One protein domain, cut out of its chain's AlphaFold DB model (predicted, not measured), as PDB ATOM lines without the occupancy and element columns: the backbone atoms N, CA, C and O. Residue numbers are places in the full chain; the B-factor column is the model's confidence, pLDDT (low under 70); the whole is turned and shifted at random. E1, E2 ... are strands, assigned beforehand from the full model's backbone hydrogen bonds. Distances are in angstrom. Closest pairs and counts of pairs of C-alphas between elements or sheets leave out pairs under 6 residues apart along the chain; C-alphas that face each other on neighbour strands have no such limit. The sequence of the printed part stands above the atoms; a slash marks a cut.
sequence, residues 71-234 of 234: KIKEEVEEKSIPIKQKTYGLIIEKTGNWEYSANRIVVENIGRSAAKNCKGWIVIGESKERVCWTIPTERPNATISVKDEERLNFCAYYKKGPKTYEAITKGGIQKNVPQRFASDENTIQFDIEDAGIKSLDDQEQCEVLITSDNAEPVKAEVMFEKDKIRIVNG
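What this domain is: This is residues 71 to 234 of the 234 residues of an uncharacterized protein of Candidatus Methanoperedenaceae archaeon GB50 (UniProt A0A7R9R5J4). What shape do these atoms make? Two strongly twisted sheets, E1 E2 E6 E9 and E3 E4 E5 E10 E11 E12, lie partly face to face as a sandwich, their strands crossed at 41 degrees; toward one end of the long axis run the loop of residues 84 to 97 and the small hairpin E7 and E8. What builds it? The printed part has 164 residues and is all strand, with no named helix and twelve named strands, E1 to E12 in order; the first sheet runs E1 - E2 - E6 - E9, all antiparallel, and the second is branched at E3, its neighbour pairs antiparallel. How large is it? It is compact, with a radius of gyration of the C-alphas of 17.0 A, and elongated, spanning 57 by 29 by 27 A.

How they stand to each other: How does the first sheet run? E1, residues 71 to 83, and E2, residues 98 to 109, form an antiparallel hairpin, with N 79 and O 102 within hydrogen-bond range at 2.9 A. E6, residues 149 to 160, is antiparallel to E2, with N 103 and O 155 at 2.8 A. The edge strand E9, residues 180 to 182, is antiparallel to E6, with N 156 and O 181 at 3.0 A. How is the second sheet joined? E3, residues 115 to 124, has E4, residues 127 to 131, and E5, residues 142 to 144, on one side and E10, residues 205 to 211, on the other side; N 122 and O 129 are 2.8 A apart, N 118 and O 142 2.7 A, N 121 and O 209 2.8 A. E10, E11, residues 218 to 224, and E12, residues 229 to 233, form a meander, each strand the antiparallel neighbour of the one before, with N 208 and O 220 at 2.8 A and N 223 and O 230 at 2.8 A. Where do the sheets come near? The closest C-alphas of E1 and E12 are those of Glu 74 and Ile 231, 5.5 A apart. What remains? E7, residues 164 to 167, and E8, residues 173 to 176, form an antiparallel hairpin, with N 175 and O 165 at 3.0 A.

Where its parts are: Where are the anchors? E1 begins at C-alpha 71, (192.559, 195.653, 201.608), and E12 ends at C-alpha 233, (195.004, 206.626, 201.406). Which strands are long or bend? From first to last C-alpha E2 measures 34.1 A, E1 30.8 A, E6 29.4 A and E3 24.9 A; E1 bends by 79 degrees at residue 74, E3 by 55 degrees at residue 118 and E6 by 63 degrees at residue 155.

The domain as a whole: Is anything cut or long? The printed part has no cut, and the links E1 to E2 and E9 to E10 are long. Where is confidence low? The pLDDT is under 70 in 52 residues, among them 82 to 97, 164 to 176 and 184 to 197.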
ATOM      1  N   LYS A  71     191.847 194.523 202.195       94.75
ATOM      2  CA  LYS A  71     192.559 195.653 201.608       94.75
ATOM      3  C   LYS A  71     191.635 196.350 200.618       94.75
ATOM      4  O   LYS A  71     190.993 195.688 199.806       94.75
ATOM      5  N   ILE A  72     191.564 197.672 200.700       94.50
ATOM      6  CA  ILE A  72     190.881 198.492 199.701       94.50
ATOM      7  C   ILE A  72     191.899 198.785 198.600       94.50
ATOM      8  O   ILE A  72     193.008 199.230 198.895       94.50
ATOM      9  N   LYS A  73     191.562 198.482 197.346       93.19
ATOM     10  CA  LYS A  73     192.413 198.847 196.211       93.19
ATOM     11  C   LYS A  73     192.250 200.329 195.899       93.19
ATOM     12  O   LYS A  73     191.160 200.867 196.035       93.19
ATOM     13  N   GLU A  74     193.328 200.962 195.449       89.44
ATOM     14  CA  GLU A  74     193.314 202.370 195.025       89.44
ATOM     15  C   GLU A  74     192.518 202.579 193.727       89.44
ATOM     16  O   GLU A  74     191.978 203.660 193.491       89.44
ATOM     17  N   GLU A  75     192.445 201.543 192.888       88.81
ATOM     18  CA  GLU A  75     191.689 201.568 191.642       88.81
ATOM     19  C   GLU A  75     190.182 201.528 191.913       88.81
ATOM     20  O   GLU A  75     189.673 200.678 192.650       88.81
ATOM     21  N   VAL A  76     189.471 202.456 191.277       90.25
ATOM     22  CA  VAL A  76     188.017 202.573 191.327       90.25
ATOM     23  C   VAL A  76     187.469 202.076 189.998       90.25
ATOM     24  O   VAL A  76     187.857 202.564 188.939       90.25
ATOM     25  N   GLU A  77     186.552 201.117 190.050       89.19
ATOM     26  CA  GLU A  77     185.859 200.638 188.855       89.19
ATOM     27  C   GLU A  77     184.605 201.482 188.587       89.19
ATOM     28  O   GLU A  77     183.916 201.913 189.510       89.19
ATOM     29  N   GLU A  78     184.247 201.665 187.320       86.94
ATOM     30  CA  GLU A  78     182.997 202.319 186.925       86.94
ATOM     31  C   GLU A  78     182.034 201.320 186.279       86.94
ATOM     32  O   GLU A  78     182.425 200.475 185.471       86.94
ATOM     33  N   LYS A  79     180.743 201.426 186.604       83.12
ATOM     34  CA  LYS A  79     179.681 200.674 185.927       83.12
ATOM     35  C   LYS A  79     178.508 201.582 185.594       83.12
ATOM     36  O   LYS A  79     177.889 202.149 186.492       83.12
ATOM     37  N   SER A  80     178.147 201.631 184.313       77.69
ATOM     38  CA  SER A  80     176.915 202.288 183.875       77.69
ATOM     39  C   SER A  80     175.687 201.534 184.397       77.69
ATOM     40  O   SER A  80     175.578 200.307 184.281       77.69
ATOM     41  N   ILE A  81     174.774 202.283 185.003       71.75
ATOM     42  CA  ILE A  81     173.487 201.830 185.505       71.75
ATOM     43  C   ILE A  81     172.415 202.564 184.698       71.75
ATOM     44  O   ILE A  81     172.212 203.768 184.894       71.75
ATOM     45  N   PRO A  82     171.711 201.859 183.797       67.00
ATOM     46  CA  PRO A  82     170.525 202.410 183.172       67.00
ATOM     47  C   PRO A  82     169.395 202.417 184.202       67.00
ATOM     48  O   PRO A  82     169.003 201.364 184.710       67.00
ATOM     49  N   ILE A  83     168.846 203.593 184.489       65.12
ATOM     50  CA  ILE A  83     167.671 203.717 185.346       65.12
ATOM     51  C   ILE A  83     166.450 203.810 184.444       65.12
ATOM     52  O   ILE A  83     166.320 204.721 183.625       65.12
ATOM     53  N   LYS A  84     165.549 202.843 184.613       55.62
ATOM     54  CA  LYS A  84     164.225 202.855 183.998       55.62
ATOM     55  C   LYS A  84     163.214 203.221 185.074       55.62
ATOM     56  O   LYS A  84     163.068 202.476 186.039       55.62
ATOM     57  N   GLN A  85     162.523 204.341 184.902       56.44
ATOM     58  CA  GLN A  85     161.408 204.703 185.772       56.44
ATOM     59  C   GLN A  85     160.269 203.691 185.580       56.44
ATOM     60  O   GLN A  85     159.910 203.365 184.445       56.44
ATOM     61  N   LYS A  86     159.719 203.165 186.680       49.41
ATOM     62  CA  LYS A  86     158.474 202.388 186.665       49.41
ATOM     63  C   LYS A  86     157.344 203.312 187.094       49.41
ATOM     64  O   LYS A  86     157.299 203.727 188.243       49.41
ATOM     65  N   THR A  87     156.446 203.635 186.176       50.47
ATOM     66  CA  THR A  87     155.272 204.461 186.473       50.47
ATOM     67  C   THR A  87     154.125 203.578 186.958       50.47
ATOM     68  O   THR A  87     153.786 202.594 186.299       50.47
ATOM     69  N   TYR A  88     153.479 203.959 188.059       43.88
ATOM     70  CA  TYR A  88     152.168 203.441 188.454       43.88
ATOM     71  C   TYR A  88     151.152 204.592 188.428       43.88
ATOM     72  O   TYR A  88     151.105 205.395 189.352       43.88
ATOM     73  N   GLY A  89     150.333 204.689 187.374       45.69
ATOM     74  CA  GLY A  89     149.181 205.605 187.348       45.69
ATOM     75  C   GLY A  89     148.983 206.441 186.079       45.69
ATOM     76  O   GLY A  89     149.804 206.451 185.170       45.69
ATOM     77  N   LEU A  90     147.830 207.124 186.043       37.66
ATOM     78  CA  LEU A  90     147.134 207.699 184.877       37.66
ATOM     79  C   LEU A  90     147.588 209.126 184.486       37.66
ATOM     80  O   LEU A  90     146.782 209.901 183.977       37.66
ATOM     81  N   ILE A  91     148.839 209.512 184.757       43.06
ATOM     82  CA  ILE A  91     149.327 210.880 184.505       43.06
ATOM     83  C   ILE A  91     150.544 210.839 183.577       43.06
ATOM     84  O   ILE A  91     151.450 210.027 183.732       43.06
ATOM     85  N   ILE A  92     150.472 211.704 182.568       42.56
ATOM     86  CA  ILE A  92     151.227 211.706 181.316       42.56
ATOM     87  C   ILE A  92     152.745 211.749 181.528       42.56
ATOM     88  O   ILE A  92     153.278 212.501 182.340       42.56
ATOM     89  N   GLU A  93     153.402 210.919 180.722       45.09
ATOM     90  CA  GLU A  93     154.821 210.608 180.665       45.09
ATOM     91  C   GLU A  93     155.726 211.800 180.316       45.09
ATOM     92  O   GLU A  93     155.546 212.484 179.307       45.09
ATOM     93  N   LYS A  94     156.847 211.895 181.036       43.34
ATOM     94  CA  LYS A  94     158.150 212.062 180.384       43.34
ATOM     95  C   LYS A  94     159.090 210.977 180.883       43.34
ATOM     96  O   LYS A  94     159.824 211.154 181.848       43.34
ATOM     97  N   THR A  95     159.053 209.845 180.195       49.31
ATOM     98  CA  THR A  95     160.008 208.747 180.326       49.31
ATOM     99  C   THR A  95     161.394 209.269 179.946       49.31
ATOM    100  O   THR A  95     161.748 209.395 178.774       49.31
ATOM    101  N   GLY A  96     162.183 209.647 180.947       53.28
ATOM    102  CA  GLY A  96     163.607 209.882 180.781       53.28
ATOM    103  C   GLY A  96     164.345 208.556 180.887       53.28
ATOM    104  O   GLY A  96     164.185 207.841 181.867       53.28
ATOM    105  N   ASN A  97     165.180 208.216 179.907       64.44
ATOM    106  CA  ASN A  97     166.244 207.253 180.174       64.44
ATOM    107  C   ASN A  97     167.346 208.020 180.903       64.44
ATOM    108  O   ASN A  97     168.020 208.857 180.292       64.44
ATOM    109  N   TRP A  98     167.486 207.766 182.202       72.62
ATOM    110  CA  TRP A  98     168.623 208.253 182.968       72.62
ATOM    111  C   TRP A  98     169.750 207.236 182.928       72.62
ATOM    112  O   TRP A  98     169.537 206.025 183.009       72.62
ATOM    113  N   GLU A  99     170.962 207.752 182.831       76.31
ATOM    114  CA  GLU A  99     172.179 206.970 182.913       76.31
ATOM    115  C   GLU A  99     173.045 207.539 184.026       76.31
ATOM    116  O   GLU A  99     173.356 208.735 184.033       76.31
ATOM    117  N   TYR A 100     173.430 206.668 184.956       78.31
ATOM    118  CA  TYR A 100     174.386 206.978 186.008       78.31
ATOM    119  C   TYR A 100     175.599 206.063 185.903       78.31
ATOM    120  O   TYR A 100     175.475 204.912 185.501       78.31
ATOM    121  N   SER A 101     176.768 206.553 186.307       84.62
ATOM    122  CA  SER A 101     177.968 205.732 186.487       84.62
ATOM    123  C   SER A 101     178.182 205.465 187.971       84.62
ATOM    124  O   SER A 101     178.523 206.378 188.728       84.62
ATOM    125  N   ALA A 102     177.964 204.221 188.402       83.88
ATOM    126  CA  ALA A 102     178.340 203.785 189.739       83.88
ATOM    127  C   ALA A 102     179.851 203.617 189.828       83.88
ATOM    128  O   ALA A 102     180.442 202.796 189.129       83.88
ATOM    129  N   ASN A 103     180.441 204.368 190.746       88.56
ATOM    130  CA  ASN A 103     181.816 204.216 191.168       88.56
ATOM    131  C   ASN A 103     181.889 203.111 192.221       88.56
ATOM    132  O   ASN A 103     181.154 203.110 193.218       88.56
ATOM    133  N   ARG A 104     182.773 202.152 191.976       89.88
ATOM    134  CA  ARG A 104     182.905 200.918 192.733       89.88
ATOM    135  C   ARG A 104     184.265 200.853 193.386       89.88
ATOM    136  O   ARG A 104     185.291 200.879 192.715       89.88
ATOM    137  N   ILE A 105     184.249 200.711 194.702       92.12
ATOM    138  CA  ILE A 105     185.452 200.471 195.485       92.12
ATOM    139  C   ILE A 105     185.697 198.966 195.502       92.12
ATOM    140  O   ILE A 105     184.804 198.196 195.860       92.12
ATOM    141  N   VAL A 106     186.893 198.545 195.097       93.00
ATOM    142  CA  VAL A 106     187.275 197.131 195.081       93.00
ATOM    143  C   VAL A 106     187.935 196.768 196.407       93.00
ATOM    144  O   VAL A 106     188.904 197.397 196.836       93.00
ATOM    145  N   VAL A 107     187.402 195.741 197.062       94.06
ATOM    146  CA  VAL A 107     187.902 195.222 198.335       94.06
ATOM    147  C   VAL A 107     188.417 193.807 198.120       94.06
ATOM    148  O   VAL A 107     187.664 192.904 197.767       94.06
ATOM    149  N   GLU A 108     189.703 193.605 198.375       95.12
ATOM    150  CA  GLU A 108     190.380 192.319 198.244       95.12
ATOM    151  C   GLU A 108     190.598 191.685 199.619       95.12
ATOM    152  O   GLU A 108     191.015 192.349 200.574       95.12
ATOM    153  N   ASN A 109     190.382 190.375 199.728       95.19
ATOM    154  CA  ASN A 109     190.816 189.619 200.899       95.19
ATOM    155  C   ASN A 109     192.168 188.943 200.647       95.19
ATOM    156  O   ASN A 109     192.257 187.810 200.167       95.19
ATOM    157  N   ILE A 110     193.230 189.608 201.092       94.12
ATOM    158  CA  ILE A 110     194.605 189.101 201.063       94.12
ATOM    159  C   ILE A 110     194.923 188.168 202.246       94.12
ATOM    160  O   ILE A 110     196.085 187.841 202.481       94.12
ATOM    161  N   GLY A 111     193.933 187.771 203.048       91.06
ATOM    162  CA  GLY A 111     194.100 186.910 204.219       91.06
ATOM    163  C   GLY A 111     194.232 185.417 203.904       91.06
ATOM    164  O   GLY A 111     194.528 184.998 202.785       91.06
ATOM    165  N   ARG A 112     194.030 184.579 204.931       89.06
ATOM    166  CA  ARG A 112     194.081 183.101 204.821       89.06
ATOM    167  C   ARG A 112     192.761 182.399 205.136       89.06
ATOM    168  O   ARG A 112     192.698 181.170 205.076       89.06
ATOM    169  N   SER A 113     191.727 183.157 205.477       93.56
ATOM    170  CA  SER A 113     190.349 182.686 205.591       93.56
ATOM    171  C   SER A 113     189.396 183.719 205.002       93.56
ATOM    172  O   SER A 113     189.798 184.853 204.736       93.56
ATOM    173  N   ALA A 114     188.153 183.313 204.754       94.12
ATOM    174  CA  ALA A 114     187.129 184.207 204.236       94.12
ATOM    175  C   ALA A 114     186.760 185.283 205.273       94.12
ATOM    176  O   ALA A 114     186.601 184.981 206.464       94.12
ATOM    177  N   ALA A 115     186.594 186.518 204.807       94.62
ATOM    178  CA  ALA A 115     186.023 187.603 205.593       94.62
ATOM    179  C   ALA A 115     184.500 187.503 205.509       94.62
ATOM    180  O   ALA A 115     183.924 187.590 204.424       94.62
ATOM    181  N   LYS A 116     183.844 187.254 206.637       93.56
ATOM    182  CA  LYS A 116     182.407 186.977 206.684       93.56
ATOM    183  C   LYS A 116     181.623 188.252 206.952       93.56
ATOM    184  O   LYS A 116     182.093 189.117 207.695       93.56
ATOM    185  N   ASN A 117     180.417 188.312 206.387       91.06
ATOM    186  CA  ASN A 117     179.416 189.331 206.706       91.06
ATOM    187  C   ASN A 117     179.949 190.772 206.578       91.06
ATOM    188  O   ASN A 117     179.730 191.626 207.435       91.06
ATOM    189  N   CYS A 118     180.726 191.012 205.528       92.56
ATOM    190  CA  CYS A 118     181.349 192.290 205.258       92.56
ATOM    191  C   CYS A 118     180.279 193.340 204.948       92.56
ATOM    192  O   CYS A 118     179.374 193.081 204.157       92.56
ATOM    193  N   LYS A 119     180.399 194.530 205.533       91.94
ATOM    194  CA  LYS A 119     179.501 195.678 205.329       91.94
ATOM    195  C   LYS A 119     180.324 196.883 204.912       91.94
ATOM    196  O   LYS A 119     181.366 197.123 205.525       91.94
ATOM    197  N   GLY A 120     179.855 197.611 203.906       91.25
ATOM    198  CA  GLY A 120     180.434 198.884 203.498       91.25
ATOM    199  C   GLY A 120     179.654 200.056 204.070       91.25
ATOM    200  O   GLY A 120     178.427 200.001 204.181       91.25
ATOM    201  N   TRP A 121     180.380 201.109 204.425       91.25
ATOM    202  CA  TRP A 121     179.833 202.328 204.996       91.25
ATOM    203  C   TRP A 121     180.495 203.561 204.378       91.25
ATOM    204  O   TRP A 121     181.708 203.566 204.165       91.25
ATOM    205  N   ILE A 122     179.704 204.605 204.151       90.81
ATOM    206  CA  ILE A 122     180.152 205.985 203.961       90.81
ATOM    207  C   ILE A 122     180.129 206.663 205.330       90.81
ATOM    208  O   ILE A 122     179.132 206.589 206.048       90.81
ATOM    209  N   VAL A 123     181.219 207.330 205.695       92.12
ATOM    210  CA  VAL A 123     181.347 208.083 206.944       92.12
ATOM    211  C   VAL A 123     181.602 209.552 206.614       92.12
ATOM    212  O   VAL A 123     182.594 209.886 205.964       92.12
ATOM    213  N   ILE A 124     180.697 210.428 207.060       89.25
ATOM    214  CA  ILE A 124     180.755 211.885 206.861       89.25
ATOM    215  C   ILE A 124     180.573 212.550 208.226       89.25
ATOM    216  O   ILE A 124     179.474 212.547 208.785       89.25
ATOM    217  N   GLY A 125     181.652 213.107 208.781       87.19
ATOM    218  CA  GLY A 125     181.647 213.638 210.146       87.19
ATOM    219  C   GLY A 125     181.236 212.562 211.157       87.19
ATOM    220  O   GLY A 125     181.894 211.529 211.272       87.19
ATOM    221  N   GLU A 126     180.131 212.790 211.868       85.88
ATOM    222  CA  GLU A 126     179.560 211.833 212.833       85.88
ATOM    223  C   GLU A 126     178.537 210.865 212.208       85.88
ATOM    224  O   GLU A 126     178.122 209.895 212.844       85.88
ATOM    225  N   SER A 127     178.135 211.100 210.957       84.62
ATOM    226  CA  SER A 127     177.150 210.283 210.250       84.62
ATOM    227  C   SER A 127     177.803 209.051 209.620       84.62
ATOM    228  O   SER A 127     178.886 209.136 209.034       84.62
ATOM    229  N   LYS A 128     177.130 207.899 209.726       87.44
ATOM    230  CA  LYS A 128     177.520 206.641 209.080       87.44
ATOM    231  C   LYS A 128     176.350 206.056 208.320       87.44
ATOM    232  O   LYS A 128     175.297 205.810 208.900       87.44
ATOM    233  N   GLU A 129     176.580 205.756 207.054       85.19
ATOM    234  CA  GLU A 129     175.545 205.272 206.152       85.19
ATOM    235  C   GLU A 129     176.003 204.052 205.406       85.19
ATOM    236  O   GLU A 129     177.152 203.949 204.990       85.19
ATOM    237  N   ARG A 130     175.101 203.092 205.282       83.81
ATOM    238  CA  ARG A 130     175.428 201.800 204.712       83.81
ATOM    239  C   ARG A 130     175.312 201.851 203.198       83.81
ATOM    240  O   ARG A 130     174.363 202.417 202.670       83.81
ATOM    241  N   VAL A 131     176.256 201.209 202.520       83.38
ATOM    242  CA  VAL A 131     176.282 201.105 201.057       83.38
ATOM    243  C   VAL A 131     176.285 199.655 200.590       83.38
ATOM    244  O   VAL A 131     176.748 198.747 201.288       83.38
ATOM    245  N   CYS A 132     175.762 199.443 199.386       79.25
ATOM    246  CA  CYS A 132     175.529 198.121 198.815       79.25
ATOM    247  C   CYS A 132     176.750 197.544 198.087       79.25
ATOM    248  O   CYS A 132     177.433 198.229 197.325       79.25
ATOM    249  N   TRP A 133     176.962 196.229 198.209       76.75
ATOM    250  CA  TRP A 133     178.034 195.534 197.486       76.75
ATOM    251  C   TRP A 133     177.758 195.457 195.974       76.75
ATOM    252  O   TRP A 133     178.524 195.965 195.162       76.75
ATOM    253  N   THR A 134     176.610 194.943 195.529       66.12
ATOM    254  CA  THR A 134     176.345 194.764 194.085       66.12
ATOM    255  C   THR A 134     174.982 195.299 193.645       66.12
ATOM    256  O   THR A 134     173.956 194.864 194.139       66.12
ATOM    257  N   ILE A 135     174.966 196.179 192.638       52.31
ATOM    258  CA  ILE A 135     173.782 196.500 191.826       52.31
ATOM    259  C   ILE A 135     173.743 195.549 190.611       52.31
ATOM    260  O   ILE A 135     174.757 195.445 189.890       52.31
ATOM    261  N   PRO A 136     172.603 194.876 190.323       45.31
ATOM    262  CA  PRO A 136     171.251 195.114 190.867       45.31
ATOM    263  C   PRO A 136     170.785 194.152 191.980       45.31
ATOM    264  O   PRO A 136     169.639 194.231 192.404       45.31
ATOM    265  N   THR A 137     171.614 193.201 192.421       52.03
ATOM    266  CA  THR A 137     171.256 192.234 193.477       52.03
ATOM    267  C   THR A 137     171.856 192.688 194.800       52.03
ATOM    268  O   THR A 137     173.001 192.359 195.114       52.03
ATOM    269  N   GLU A 138     171.080 193.465 195.556       57.66
ATOM    270  CA  GLU A 138     171.473 194.014 196.852       57.66
ATOM    271  C   GLU A 138     171.864 192.890 197.797       57.66
ATOM    272  O   GLU A 138     171.042 192.154 198.345       57.66
ATOM    273  N   ARG A 139     173.170 192.740 197.976       65.88
ATOM    274  CA  ARG A 139     173.707 192.000 199.100       65.88
ATOM    275  C   ARG A 139     174.126 193.043 200.124       65.88
ATOM    276  O   ARG A 139     175.170 193.668 199.934       65.88
ATOM    277  N   PRO A 140     173.344 193.239 201.199       69.31
ATOM    278  CA  PRO A 140     173.704 194.177 202.261       69.31
ATOM    279  C   PRO A 140     174.966 193.713 203.009       69.31
ATOM    280  O   PRO A 140     175.636 194.487 203.694       69.31
ATOM    281  N   ASN A 141     175.298 192.427 202.860       82.94
ATOM    282  CA  ASN A 141     176.486 191.784 203.391       82.94
ATOM    283  C   ASN A 141     177.177 190.961 202.298       82.94
ATOM    284  O   ASN A 141     176.506 190.217 201.582       82.94
ATOM    285  N   ALA A 142     178.505 191.006 202.233       86.56
ATOM    286  CA  ALA A 142     179.302 190.136 201.368       86.56
ATOM    287  C   ALA A 142     180.169 189.171 202.187       86.56
ATOM    288  O   ALA A 142     180.560 189.463 203.314       86.56
ATOM    289  N   THR A 143     180.491 188.005 201.635       91.62
ATOM    290  CA  THR A 143     181.579 187.173 202.168       91.62
ATOM    291  C   THR A 143     182.700 187.187 201.152       91.62
ATOM    292  O   THR A 143     182.524 186.662 200.060       91.62
ATOM    293  N   ILE A 144     183.835 187.781 201.513       92.50
ATOM    294  CA  ILE A 144     184.976 187.921 200.605       92.50
ATOM    295  C   ILE A 144     185.872 186.698 200.789       92.50
ATOM    296  O   ILE A 144     186.514 186.522 201.836       92.50
ATOM    297  N   SER A 145     185.877 185.823 199.785       94.44
ATOM    298  CA  SER A 145     186.685 184.603 199.764       94.44
ATOM    299  C   SER A 145     188.184 184.912 199.769       94.44
ATOM    300  O   SER A 145     188.618 186.032 199.531       94.44
ATOM    301  N   VAL A 146     189.005 183.918 200.107       92.56
ATOM    302  CA  VAL A 146     190.466 184.088 200.157       92.56
ATOM    303  C   VAL A 146     191.007 184.370 198.756       92.56
ATOM    304  O   VAL A 146     190.789 183.549 197.868       92.56
ATOM    305  N   LYS A 147     191.781 185.455 198.601       89.50
ATOM    306  CA  LYS A 147     192.322 185.943 197.315       89.50
ATOM    307  C   LYS A 147     191.243 186.301 196.290       89.50
ATOM    308  O   LYS A 147     191.485 186.207 195.092       89.50
ATOM    309  N   ASP A 148     190.062 186.644 196.780       92.25
ATOM    310  CA  ASP A 148     188.953 187.095 195.958       92.25
ATOM    311  C   ASP A 148     188.682 188.577 196.214       92.25
ATOM    312  O   ASP A 148     189.141 189.156 197.211       92.25
ATOM    313  N   GLU A 149     187.934 189.173 195.297       92.12
ATOM    314  CA  GLU A 149     187.638 190.596 195.263       92.12
ATOM    315  C   GLU A 149     186.139 190.821 195.187       92.12
ATOM    316  O   GLU A 149     185.452 190.301 194.309       92.12
ATOM    317  N   GLU A 150     185.645 191.672 196.076       91.50
ATOM    318  CA  GLU A 150     184.270 192.135 196.036       91.50
ATOM    319  C   GLU A 150     184.227 193.622 195.718       91.50
ATOM    320  O   GLU A 150     185.090 194.407 196.115       91.50
ATOM    321  N   ARG A 151     183.200 194.012 194.967       90.12
ATOM    322  CA  ARG A 151     182.972 195.404 194.574       90.12
ATOM    323  C   ARG A 151     181.939 195.988 195.513       90.12
ATOM    324  O   ARG A 151     180.966 195.317 195.826       90.12
ATOM    325  N   LEU A 152     182.149 197.221 195.944       89.25
ATOM    326  CA  LEU A 152     181.199 198.005 196.718       89.25
ATOM    327  C   LEU A 152     180.723 199.164 195.852       89.25
ATOM    328  O   LEU A 152     181.545 199.994 195.473       89.25
ATOM    329  N   ASN A 153     179.429 199.247 195.527       86.38
ATOM    330  CA  ASN A 153     178.906 200.423 194.822       86.38
ATOM    331  C   ASN A 153     178.841 201.558 195.837       86.38
ATOM    332  O   ASN A 153     177.979 201.575 196.709       86.38
ATOM    333  N   PHE A 154     179.804 202.464 195.752       85.81
ATOM    334  CA  PHE A 154     179.993 203.495 196.755       85.81
ATOM    335  C   PHE A 154     179.064 204.676 196.493       85.81
ATOM    336  O   PHE A 154     178.248 205.052 197.327       85.81
ATOM    337  N   CYS A 155     179.137 205.220 195.284       85.50
ATOM    338  CA  CYS A 155     178.297 206.327 194.851       85.50
ATOM    339  C   CYS A 155     178.019 206.214 193.358       85.50
ATOM    340  O   CYS A 155     178.722 205.499 192.638       85.50
ATOM    341  N   ALA A 156     177.004 206.925 192.890       84.12
ATOM    342  CA  ALA A 156     176.689 207.000 191.476       84.12
ATOM    343  C   ALA A 156     176.634 208.453 191.007       84.12
ATOM    344  O   ALA A 156     176.080 209.312 191.689       84.12
ATOM    345  N   TYR A 157     177.215 208.699 189.834       85.81
ATOM    346  CA  TYR A 157     177.279 210.008 189.192       85.81
ATOM    347  C   TYR A 157     176.327 210.075 188.019       85.81
ATOM    348  O   TYR A 157     176.308 209.177 187.176       85.81
ATOM    349  N   TYR A 158     175.584 211.165 187.935       83.88
ATOM    350  CA  TYR A 158     174.730 211.456 186.802       83.88
ATOM    351  C   TYR A 158     175.568 211.594 185.522       83.88
ATOM    352  O   TYR A 158     176.536 212.355 185.476       83.88
ATOM    353  N   LYS A 159     175.194 210.874 184.460       84.88
ATOM    354  CA  LYS A 159     175.831 210.986 183.136       84.88
ATOM    355  C   LYS A 159     174.877 211.581 182.101       84.88
ATOM    356  O   LYS A 159     175.271 212.479 181.359       84.88
ATOM    357  N   LYS A 160     173.631 211.100 182.030       81.56
ATOM    358  CA  LYS A 160     172.672 211.505 180.985       81.56
ATOM    359  C   LYS A 160     171.220 211.403 181.455       81.56
ATOM    360  O   LYS A 160     170.892 210.537 182.254       81.56
ATOM    361  N   GLY A 161     170.346 212.256 180.915       76.19
ATOM    362  CA  GLY A 161     168.893 212.201 181.104       76.19
ATOM    363  C   GLY A 161     168.260 213.595 181.221       76.19
ATOM    364  O   GLY A 161     168.898 214.604 180.921       76.19
ATOM    365  N   PRO A 162     167.002 213.690 181.665       70.94
ATOM    366  CA  PRO A 162     166.438 214.936 182.186       70.94
ATOM    367  C   PRO A 162     167.184 215.410 183.446       70.94
ATOM    368  O   PRO A 162     167.553 214.591 184.286       70.94
ATOM    369  N   LYS A 163     167.420 216.721 183.590       70.56
ATOM    370  CA  LYS A 163     168.069 217.314 184.787       70.56
ATOM    371  C   LYS A 163     167.097 217.614 185.929       70.56
ATOM    372  O   LYS A 163     167.508 217.827 187.065       70.56
ATOM    373  N   THR A 164     165.815 217.640 185.611       65.81
ATOM    374  CA  THR A 164     164.733 217.923 186.545       65.81
ATOM    375  C   THR A 164     163.641 216.897 186.352       65.81
ATOM    376  O   THR A 164     163.402 216.459 185.222       65.81
ATOM    377  N   TYR A 165     162.943 216.586 187.430       61.38
ATOM    378  CA  TYR A 165     161.685 215.863 187.384       61.38
ATOM    379  C   TYR A 165     160.607 216.715 188.055       61.38
ATOM    380  O   TYR A 165     160.876 217.469 188.994       61.38
ATOM    381  N   GLU A 166     159.383 216.622 187.551       54.41
ATOM    382  CA  GLU A 166     158.221 217.162 188.246       54.41
ATOM    383  C   GLU A 166     157.771 216.103 189.252       54.41
ATOM    384  O   GLU A 166     157.325 215.024 188.863       54.41
ATOM    385  N   ALA A 167     157.946 216.370 190.550       50.06
ATOM    386  CA  ALA A 167     157.375 215.514 191.581       50.06
ATOM    387  C   ALA A 167     155.856 215.742 191.573       50.06
ATOM    388  O   ALA A 167     155.396 216.859 191.840       50.06
ATOM    389  N   ILE A 168     155.062 214.718 191.247       47.00
ATOM    390  CA  ILE A 168     153.598 214.817 191.135       47.00
ATOM    391  C   ILE A 168     152.964 214.768 192.535       47.00
ATOM    392  O   ILE A 168     152.068 213.989 192.832       47.00
ATOM    393  N   THR A 169     153.378 215.655 193.434       41.00
ATOM    394  CA  THR A 169     152.689 215.871 194.710       41.00
ATOM    395  C   THR A 169     151.845 217.131 194.603       41.00
ATOM    396  O   THR A 169     152.322 218.199 194.964       41.00
ATOM    397  N   LYS A 170     150.624 217.022 194.041       41.44
ATOM    398  CA  LYS A 170     149.472 217.969 194.100       41.44
ATOM    399  C   LYS A 170     149.749 219.500 194.096       41.44
ATOM    400  O   LYS A 170     148.895 220.275 194.513       41.44
ATOM    401  N   GLY A 171     150.898 219.942 193.585       52.00
ATOM    402  CA  GLY A 171     151.379 221.324 193.694       52.00
ATOM    403  C   GLY A 171     152.589 221.673 192.812       52.00
ATOM    404  O   GLY A 171     153.130 222.760 192.961       52.00
ATOM    405  N   GLY A 172     153.010 220.788 191.895       52.84
ATOM    406  CA  GLY A 172     153.929 221.135 190.796       52.84
ATOM    407  C   GLY A 172     155.353 221.540 191.195       52.84
ATOM    408  O   GLY A 172     155.947 222.389 190.534       52.84
ATOM    409  N   ILE A 173     155.917 220.976 192.265       55.75
ATOM    410  CA  ILE A 173     157.292 221.309 192.663       55.75
ATOM    411  C   ILE A 173     158.272 220.552 191.759       55.75
ATOM    412  O   ILE A 173     158.422 219.332 191.848       55.75
ATOM    413  N   GLN A 174     158.958 221.296 190.893       58.06
ATOM    414  CA  GLN A 174     160.086 220.801 190.111       58.06
ATOM    415  C   GLN A 174     161.278 220.567 191.048       58.06
ATOM    416  O   GLN A 174     161.734 221.490 191.725       58.06
ATOM    417  N   LYS A 175     161.779 219.332 191.106       63.19
ATOM    418  CA  LYS A 175     162.961 218.969 191.896       63.19
ATOM    419  C   LYS A 175     164.145 218.690 190.971       63.19
ATOM    420  O   LYS A 175     163.997 218.143 189.872       63.19
ATOM    421  N   ASN A 176     165.332 219.089 191.422       67.56
ATOM    422  CA  ASN A 176     166.579 218.805 190.723       67.56
ATOM    423  C   ASN A 176     166.993 217.355 190.966       67.56
ATOM    424  O   ASN A 176     166.864 216.838 192.074       67.56
ATOM    425  N   VAL A 177     167.500 216.711 189.920       70.69
ATOM    426  CA  VAL A 177     168.070 215.368 190.015       70.69
ATOM    427  C   VAL A 177     169.451 215.468 190.685       70.69
ATOM    428  O   VAL A 177     170.264 216.279 190.214       70.69
ATOM    429  N   PRO A 178     169.738 214.679 191.741       73.88
ATOM    430  CA  PRO A 178     171.044 214.710 192.395       73.88
ATOM    431  C   PRO A 178     172.132 214.352 191.383       73.88
ATOM    432  O   PRO A 178     171.996 213.393 190.619       73.88
ATOM    433  N   GLN A 179     173.206 215.140 191.345       81.00
ATOM    434  CA  GLN A 179     174.319 214.858 190.431       81.00
ATOM    435  C   GLN A 179     175.157 213.683 190.938       81.00
ATOM    436  O   GLN A 179     175.760 212.958 190.143       81.00
ATOM    437  N   ARG A 180     175.140 213.467 192.253       83.31
ATOM    438  CA  ARG A 180     175.818 212.406 192.972       83.31
ATOM    439  C   ARG A 180     174.992 211.979 194.180       83.31
ATOM    440  O   ARG A 180     174.550 212.801 194.979       83.31
ATOM    441  N   PHE A 181     174.849 210.676 194.369       79.62
ATOM    442  CA  PHE A 181     174.160 210.124 195.535       79.62
ATOM    443  C   PHE A 181     174.810 208.809 195.996       79.62
ATOM    444  O   PHE A 181     175.573 208.176 195.251       79.62
ATOM    445  N   ALA A 182     174.536 208.425 197.243       78.38
ATOM    446  CA  ALA A 182     175.005 207.173 197.830       78.38
ATOM    447  C   ALA A 182     174.180 205.982 197.326       78.38
ATOM    448  O   ALA A 182     172.957 206.011 197.358       78.38
ATOM    449  N   SER A 183     174.841 204.910 196.891       70.62
ATOM    450  CA  SER A 183     174.148 203.694 196.455       70.62
ATOM    451  C   SER A 183     173.749 202.846 197.671       70.62
ATOM    452  O   SER A 183     174.480 201.928 198.056       70.62
ATOM    453  N   ASP A 184     172.605 203.154 198.276       66.75
ATOM    454  CA  ASP A 184     172.060 202.412 199.419       66.75
ATOM    455  C   ASP A 184     171.135 201.242 199.004       66.75
ATOM    456  O   ASP A 184     171.022 200.905 197.822       66.75
ATOM    457  N   GLU A 185     170.532 200.573 199.994       55.62
ATOM    458  CA  GLU A 185     169.590 199.445 199.830       55.62
ATOM    459  C   GLU A 185     168.200 199.888 199.320       55.62
ATOM    460  O   GLU A 185     167.383 199.055 198.958       55.62
ATOM    461  N   ASN A 186     167.903 201.189 199.289       51.50
ATOM    462  CA  ASN A 186     166.603 201.710 198.857       51.50
ATOM    463  C   ASN A 186     166.662 202.294 197.435       51.50
ATOM    464  O   ASN A 186     165.652 202.376 196.743       51.50
ATOM    465  N   THR A 187     167.853 202.651 196.945       52.91
ATOM    466  CA  THR A 187     168.012 203.437 195.712       52.91
ATOM    467  C   THR A 187     167.842 202.629 194.407       52.91
ATOM    468  O   THR A 187     167.893 203.191 193.314       52.91
ATOM    469  N   ILE A 188     167.638 201.304 194.444       48.12
ATOM    470  CA  ILE A 188     167.516 200.488 193.211       48.12
ATOM    471  C   ILE A 188     166.121 200.561 192.586       48.12
ATOM    472  O   ILE A 188     165.977 200.428 191.365       48.12
ATOM    473  N   GLN A 189     165.091 200.842 193.382       49.06
ATOM    474  CA  GLN A 189     163.842 201.363 192.848       49.06
ATOM    475  C   GLN A 189     163.954 202.875 192.936       49.06
ATOM    476  O   GLN A 189     163.646 203.459 193.961       49.06
ATOM    477  N   PHE A 190     164.440 203.505 191.865       49.94
ATOM    478  CA  PHE A 190     164.299 204.948 191.699       49.94
ATOM    479  C   PHE A 190     162.813 205.278 191.565       49.94
ATOM    480  O   PHE A 190     162.312 205.527 190.466       49.94
ATOM    481  N   ASP A 191     162.108 205.245 192.688       49.97
ATOM    482  CA  ASP A 191     160.981 206.114 192.870       49.97
ATOM    483  C   ASP A 191     161.568 207.441 193.312       49.97
ATOM    484  O   ASP A 191     162.203 207.583 194.352       49.97
ATOM    485  N   ILE A 192     161.459 208.420 192.433       47.44
ATOM    486  CA  ILE A 192     162.066 209.725 192.637       47.44
ATOM    487  C   ILE A 192     161.348 210.483 193.800       47.44
ATOM    488  O   ILE A 192     161.788 211.538 194.278       47.44
ATOM    489  N   GLU A 193     160.235 209.922 194.279       45.00
ATOM    490  CA  GLU A 193     159.533 210.311 195.499       45.00
ATOM    491  C   GLU A 193     160.180 209.779 196.786       45.00
ATOM    492  O   GLU A 193     159.826 210.254 197.867       45.00
ATOM    493  N   ASP A 194     161.135 208.846 196.699       50.31
ATOM    494  CA  ASP A 194     161.694 208.199 197.878       50.31
ATOM    495  C   ASP A 194     162.635 209.151 198.631       50.31
ATOM    496  O   ASP A 194     163.725 209.519 198.181       50.31
ATOM    497  N   ALA A 195     162.187 209.580 199.811       47.50
ATOM    498  CA  ALA A 195     162.902 210.495 200.698       47.50
ATOM    499  C   ALA A 195     164.219 209.906 201.248       47.50
ATOM    500  O   ALA A 195     164.930 210.591 201.986       47.50
ATOM    501  N   GLY A 196     164.536 208.651 200.911       54.16
ATOM    502  CA  GLY A 196     165.743 207.944 201.326       54.16
ATOM    503  C   GLY A 196     167.003 208.255 200.514       54.16
ATOM    504  O   GLY A 196     168.095 208.021 201.024       54.16
ATOM    505  N   ILE A 197     166.905 208.808 199.293       62.28
ATOM    506  CA  ILE A 197     168.102 209.059 198.469       62.28
ATOM    507  C   ILE A 197     168.910 210.207 199.067       62.28
ATOM    508  O   ILE A 197     168.572 211.386 198.921       62.28
ATOM    509  N   LYS A 198     170.041 209.873 199.689       72.88
ATOM    510  CA  LYS A 198     170.952 210.895 200.183       72.88
ATOM    511  C   LYS A 198     171.821 211.443 199.061       72.88
ATOM    512  O   LYS A 198     172.712 210.762 198.541       72.88
ATOM    513  N   SER A 199     171.589 212.713 198.733       80.38
ATOM    514  CA  SER A 199     172.504 213.468 197.885       80.38
ATOM    515  C   SER A 199     173.856 213.609 198.578       80.38
ATOM    516  O   SER A 199     173.953 213.928 199.764       80.38
ATOM    517  N   LEU A 200     174.905 213.367 197.804       84.44
ATOM    518  CA  LEU A 200     176.273 213.628 198.213       84.44
ATOM    519  C   LEU A 200     176.794 214.909 197.571       84.44
ATOM    520  O   LEU A 200     177.971 215.175 197.744       84.44
ATOM    521  N   ASP A 201     175.992 215.673 196.822       83.56
ATOM    522  CA  ASP A 201     176.434 216.795 195.975       83.56
ATOM    523  C   ASP A 201     177.273 217.844 196.727       83.56
ATOM    524  O   ASP A 201     178.267 218.326 196.189       83.56
ATOM    525  N   ASP A 202     176.956 218.102 197.996       85.81
ATOM    526  CA  ASP A 202     177.644 219.105 198.825       85.81
ATOM    527  C   ASP A 202     178.935 218.593 199.500       85.81
ATOM    528  O   ASP A 202     179.555 219.304 200.287       85.81
ATOM    529  N   GLN A 203     179.332 217.340 199.254       87.50
ATOM    530  CA  GLN A 203     180.482 216.710 199.914       87.50
ATOM    531  C   GLN A 203     181.742 216.752 199.040       87.50
ATOM    532  O   GLN A 203     181.748 216.266 197.911       87.50
ATOM    533  N   GLU A 204     182.849 217.270 199.566       90.25
ATOM    534  CA  GLU A 204     184.147 217.233 198.869       90.25
ATOM    535  C   GLU A 204     184.918 215.935 199.155       90.25
ATOM    536  O   GLU A 204     185.601 215.398 198.281       90.25
ATOM    537  N   GLN A 205     184.752 215.388 200.363       93.50
ATOM    538  CA  GLN A 205     185.456 214.197 200.832       93.50
ATOM    539  C   GLN A 205     184.637 213.398 201.851       93.50
ATOM    540  O   GLN A 205     183.746 213.933 202.510       93.50
ATOM    541  N   CYS A 206     184.959 212.116 202.004       93.12
ATOM    542  CA  CYS A 206     184.403 211.242 203.038       93.12
ATOM    543  C   CYS A 206     185.347 210.065 203.336       93.12
ATOM    544  O   CYS A 206     186.351 209.872 202.656       93.12
ATOM    545  N   GLU A 207     185.033 209.256 204.349       94.50
ATOM    546  CA  GLU A 207     185.745 208.001 204.617       94.50
ATOM    547  C   GLU A 207     184.873 206.811 204.180       94.50
ATOM    548  O   GLU A 207     183.693 206.728 204.526       94.50
ATOM    549  N   VAL A 208     185.454 205.868 203.434       93.75
ATOM    550  CA  VAL A 208     184.870 204.535 203.265       93.75
ATOM    551  C   VAL A 208     185.331 203.653 204.417       93.75
ATOM    552  O   VAL A 208     186.522 203.574 204.715       93.75
ATOM    553  N   LEU A 209     184.396 202.950 205.048       94.62
ATOM    554  CA  LEU A 209     184.673 201.994 206.113       94.62
ATOM    555  C   LEU A 209     184.103 200.627 205.738       94.62
ATOM    556  O   LEU A 209     182.908 200.481 205.494       94.62
ATOM    557  N   ILE A 210     184.951 199.604 205.753       94.44
ATOM    558  CA  ILE A 210     184.553 198.209 205.575       94.44
ATOM    559  C   ILE A 210     184.719 197.474 206.898       94.44
ATOM    560  O   ILE A 210     185.808 197.418 207.470       94.44
ATOM    561  N   THR A 211     183.636 196.869 207.368       94.62
ATOM    562  CA  THR A 211     183.607 196.063 208.598       94.62
ATOM    563  C   THR A 211     183.324 194.604 208.272       94.62
ATOM    564  O   THR A 211     182.608 194.343 207.313       94.62
ATOM    565  N   SER A 212     183.817 193.664 209.078       94.06
ATOM    566  CA  SER A 212     183.541 192.224 208.971       94.06
ATOM    567  C   SER A 212     183.447 191.608 210.367       94.06
ATOM    568  O   SER A 212     184.066 192.113 211.301       94.06
ATOM    569  N   ASP A 213     182.720 190.499 210.507       92.44
ATOM    570  CA  ASP A 213     182.572 189.794 211.790       92.44
ATOM    571  C   ASP A 213     183.894 189.201 212.305       92.44
ATOM    572  O   ASP A 213     184.062 188.984 213.505       92.44
ATOM    573  N   ASN A 214     184.828 188.879 211.404       91.69
ATOM    574  CA  ASN A 214     186.062 188.163 211.737       91.69
ATOM    575  C   ASN A 214     187.339 188.801 211.169       91.69
ATOM    576  O   ASN A 214     188.406 188.191 211.279       91.69
ATOM    577  N   ALA A 215     187.251 189.998 210.582       90.81
ATOM    578  CA  ALA A 215     188.393 190.783 210.111       90.81
ATOM    579  C   ALA A 215     188.493 192.112 210.867       90.81
ATOM    580  O   ALA A 215     187.501 192.627 211.375       90.81
ATOM    581  N   GLU A 216     189.694 192.689 210.914       90.81
ATOM    582  CA  GLU A 216     189.827 194.078 211.359       90.81
ATOM    583  C   GLU A 216     189.171 195.011 210.331       90.81
ATOM    584  O   GLU A 216     189.261 194.736 209.129       90.81
ATOM    585  N   PRO A 217     188.519 196.098 210.778       93.44
ATOM    586  CA  PRO A 217     187.941 197.064 209.864       93.44
ATOM    587  C   PRO A 217     189.040 197.739 209.042       93.44
ATOM    588  O   PRO A 217     190.094 198.098 209.574       93.44
ATOM    589  N   VAL A 218     188.775 197.926 207.753       94.19
ATOM    590  CA  VAL A 218     189.638 198.690 206.847       94.19
ATOM    591  C   VAL A 218     188.915 199.962 206.445       94.19
ATOM    592  O   VAL A 218     187.695 199.967 206.277       94.19
ATOM    593  N   LYS A 219     189.667 201.049 206.341       94.88
ATOM    594  CA  LYS A 219     189.140 202.367 206.036       94.88
ATOM    595  C   LYS A 219     190.047 203.079 205.054       94.88
ATOM    596  O   LYS A 219     191.257 202.865 205.101       94.88
ATOM    597  N   ALA A 220     189.457 203.904 204.206       94.69
ATOM    598  CA  ALA A 220     190.187 204.723 203.258       94.69
ATOM    599  C   ALA A 220     189.487 206.069 203.084       94.69
ATOM    600  O   ALA A 220     188.264 206.168 203.175       94.69
ATOM    601  N   GLU A 221     190.272 207.108 202.840       94.88
ATOM    602  CA  GLU A 221     189.743 208.429 202.518       94.88
ATOM    603  C   GLU A 221     189.384 208.493 201.034       94.88
ATOM    604  O   GLU A 221     190.158 208.057 200.177       94.88
ATOM    605  N   VAL A 222     188.202 209.025 200.744       93.69
ATOM    606  CA  VAL A 222     187.638 209.146 199.405       93.69
ATOM    607  C   VAL A 222     187.391 210.618 199.113       93.69
ATOM    608  O   VAL A 222     186.575 211.263 199.769       93.69
ATOM    609  N   MET A 223     188.069 211.128 198.092       93.44
ATOM    610  CA  MET A 223     187.806 212.442 197.520       93.44
ATOM    611  C   MET A 223     186.809 212.297 196.390       93.44
ATOM    612  O   MET A 223     186.929 211.396 195.550       93.44
ATOM    613  N   PHE A 224     185.847 213.206 196.341       91.19
ATOM    614  CA  PHE A 224     184.952 213.266 195.211       91.19
ATOM    615  C   PHE A 224     185.479 214.237 194.154       91.19
ATOM    616  O   PHE A 224     185.691 215.418 194.415       91.19
ATOM    617  N   GLU A 225     185.662 213.738 192.937       89.38
ATOM    618  CA  GLU A 225     186.001 214.545 191.772       89.38
ATOM    619  C   GLU A 225     184.729 214.839 190.955       89.38
ATOM    620  O   GLU A 225     183.612 214.473 191.331       89.38
ATOM    621  N   LYS A 226     184.884 215.540 189.828       83.75
ATOM    622  CA  LYS A 226     183.758 216.008 189.007       83.75
ATOM    623  C   LYS A 226     182.855 214.870 188.512       83.75
ATOM    624  O   LYS A 226     181.651 215.063 188.379       83.75
ATOM    625  N   ASP A 227     183.436 213.721 188.188       81.88
ATOM    626  CA  ASP A 227     182.747 212.614 187.521       81.88
ATOM    627  C   ASP A 227     183.127 211.219 188.041       81.88
ATOM    628  O   ASP A 227     182.616 210.223 187.519       81.88
ATOM    629  N   LYS A 228     183.988 211.156 189.062       88.19
ATOM    630  CA  LYS A 228     184.475 209.926 189.689       88.19
ATOM    631  C   LYS A 228     184.925 210.169 191.127       88.19
ATOM    632  O   LYS A 228     185.032 211.309 191.572       88.19
ATOM    633  N   ILE A 229     185.210 209.102 191.861       91.00
ATOM    634  CA  ILE A 229     185.896 209.181 193.157       91.00
ATOM    635  C   ILE A 229     187.374 208.832 193.022       91.00
ATOM    636  O   ILE A 229     187.780 208.096 192.123       91.00
ATOM    637  N   ARG A 230     188.168 209.322 193.971       92.44
ATOM    638  CA  ARG A 230     189.573 208.963 194.134       92.44
ATOM    639  C   ARG A 230     189.841 208.542 195.570       92.44
ATOM    640  O   ARG A 230     189.441 209.226 196.505       92.44
ATOM    641  N   ILE A 231     190.567 207.443 195.737       91.94
ATOM    642  CA  ILE A 231     191.021 206.969 197.045       91.94
ATOM    643  C   ILE A 231     192.370 207.632 197.349       91.94
ATOM    644  O   ILE A 231     193.286 207.574 196.529       91.94
ATOM    645  N   VAL A 232     192.475 208.321 198.488       85.25
ATOM    646  CA  VAL A 232     193.652 209.143 198.835       85.25
ATOM    647  C   VAL A 232     194.632 208.414 199.746       85.25
ATOM    648  O   VAL A 232     195.823 208.696 199.691       85.25
ATOM    649  N   ASN A 233     194.165 207.442 200.528       67.00
ATOM    650  CA  ASN A 233     195.004 206.626 201.406       67.00
ATOM    651  C   ASN A 233     194.380 205.232 201.568       67.00
ATOM    652  O   ASN A 233     193.321 205.119 202.189       67.00
ATOM    653  N   GLY A 234     195.028 204.198 201.022       49.28
ATOM    654  CA  GLY A 234     194.675 202.779 201.178       49.28
ATOM    655  C   GLY A 234     195.823 201.959 201.752       49.28
ATOM    656  O   GLY A 234     196.980 202.209 201.352       49.28
TER     657      GLY A 234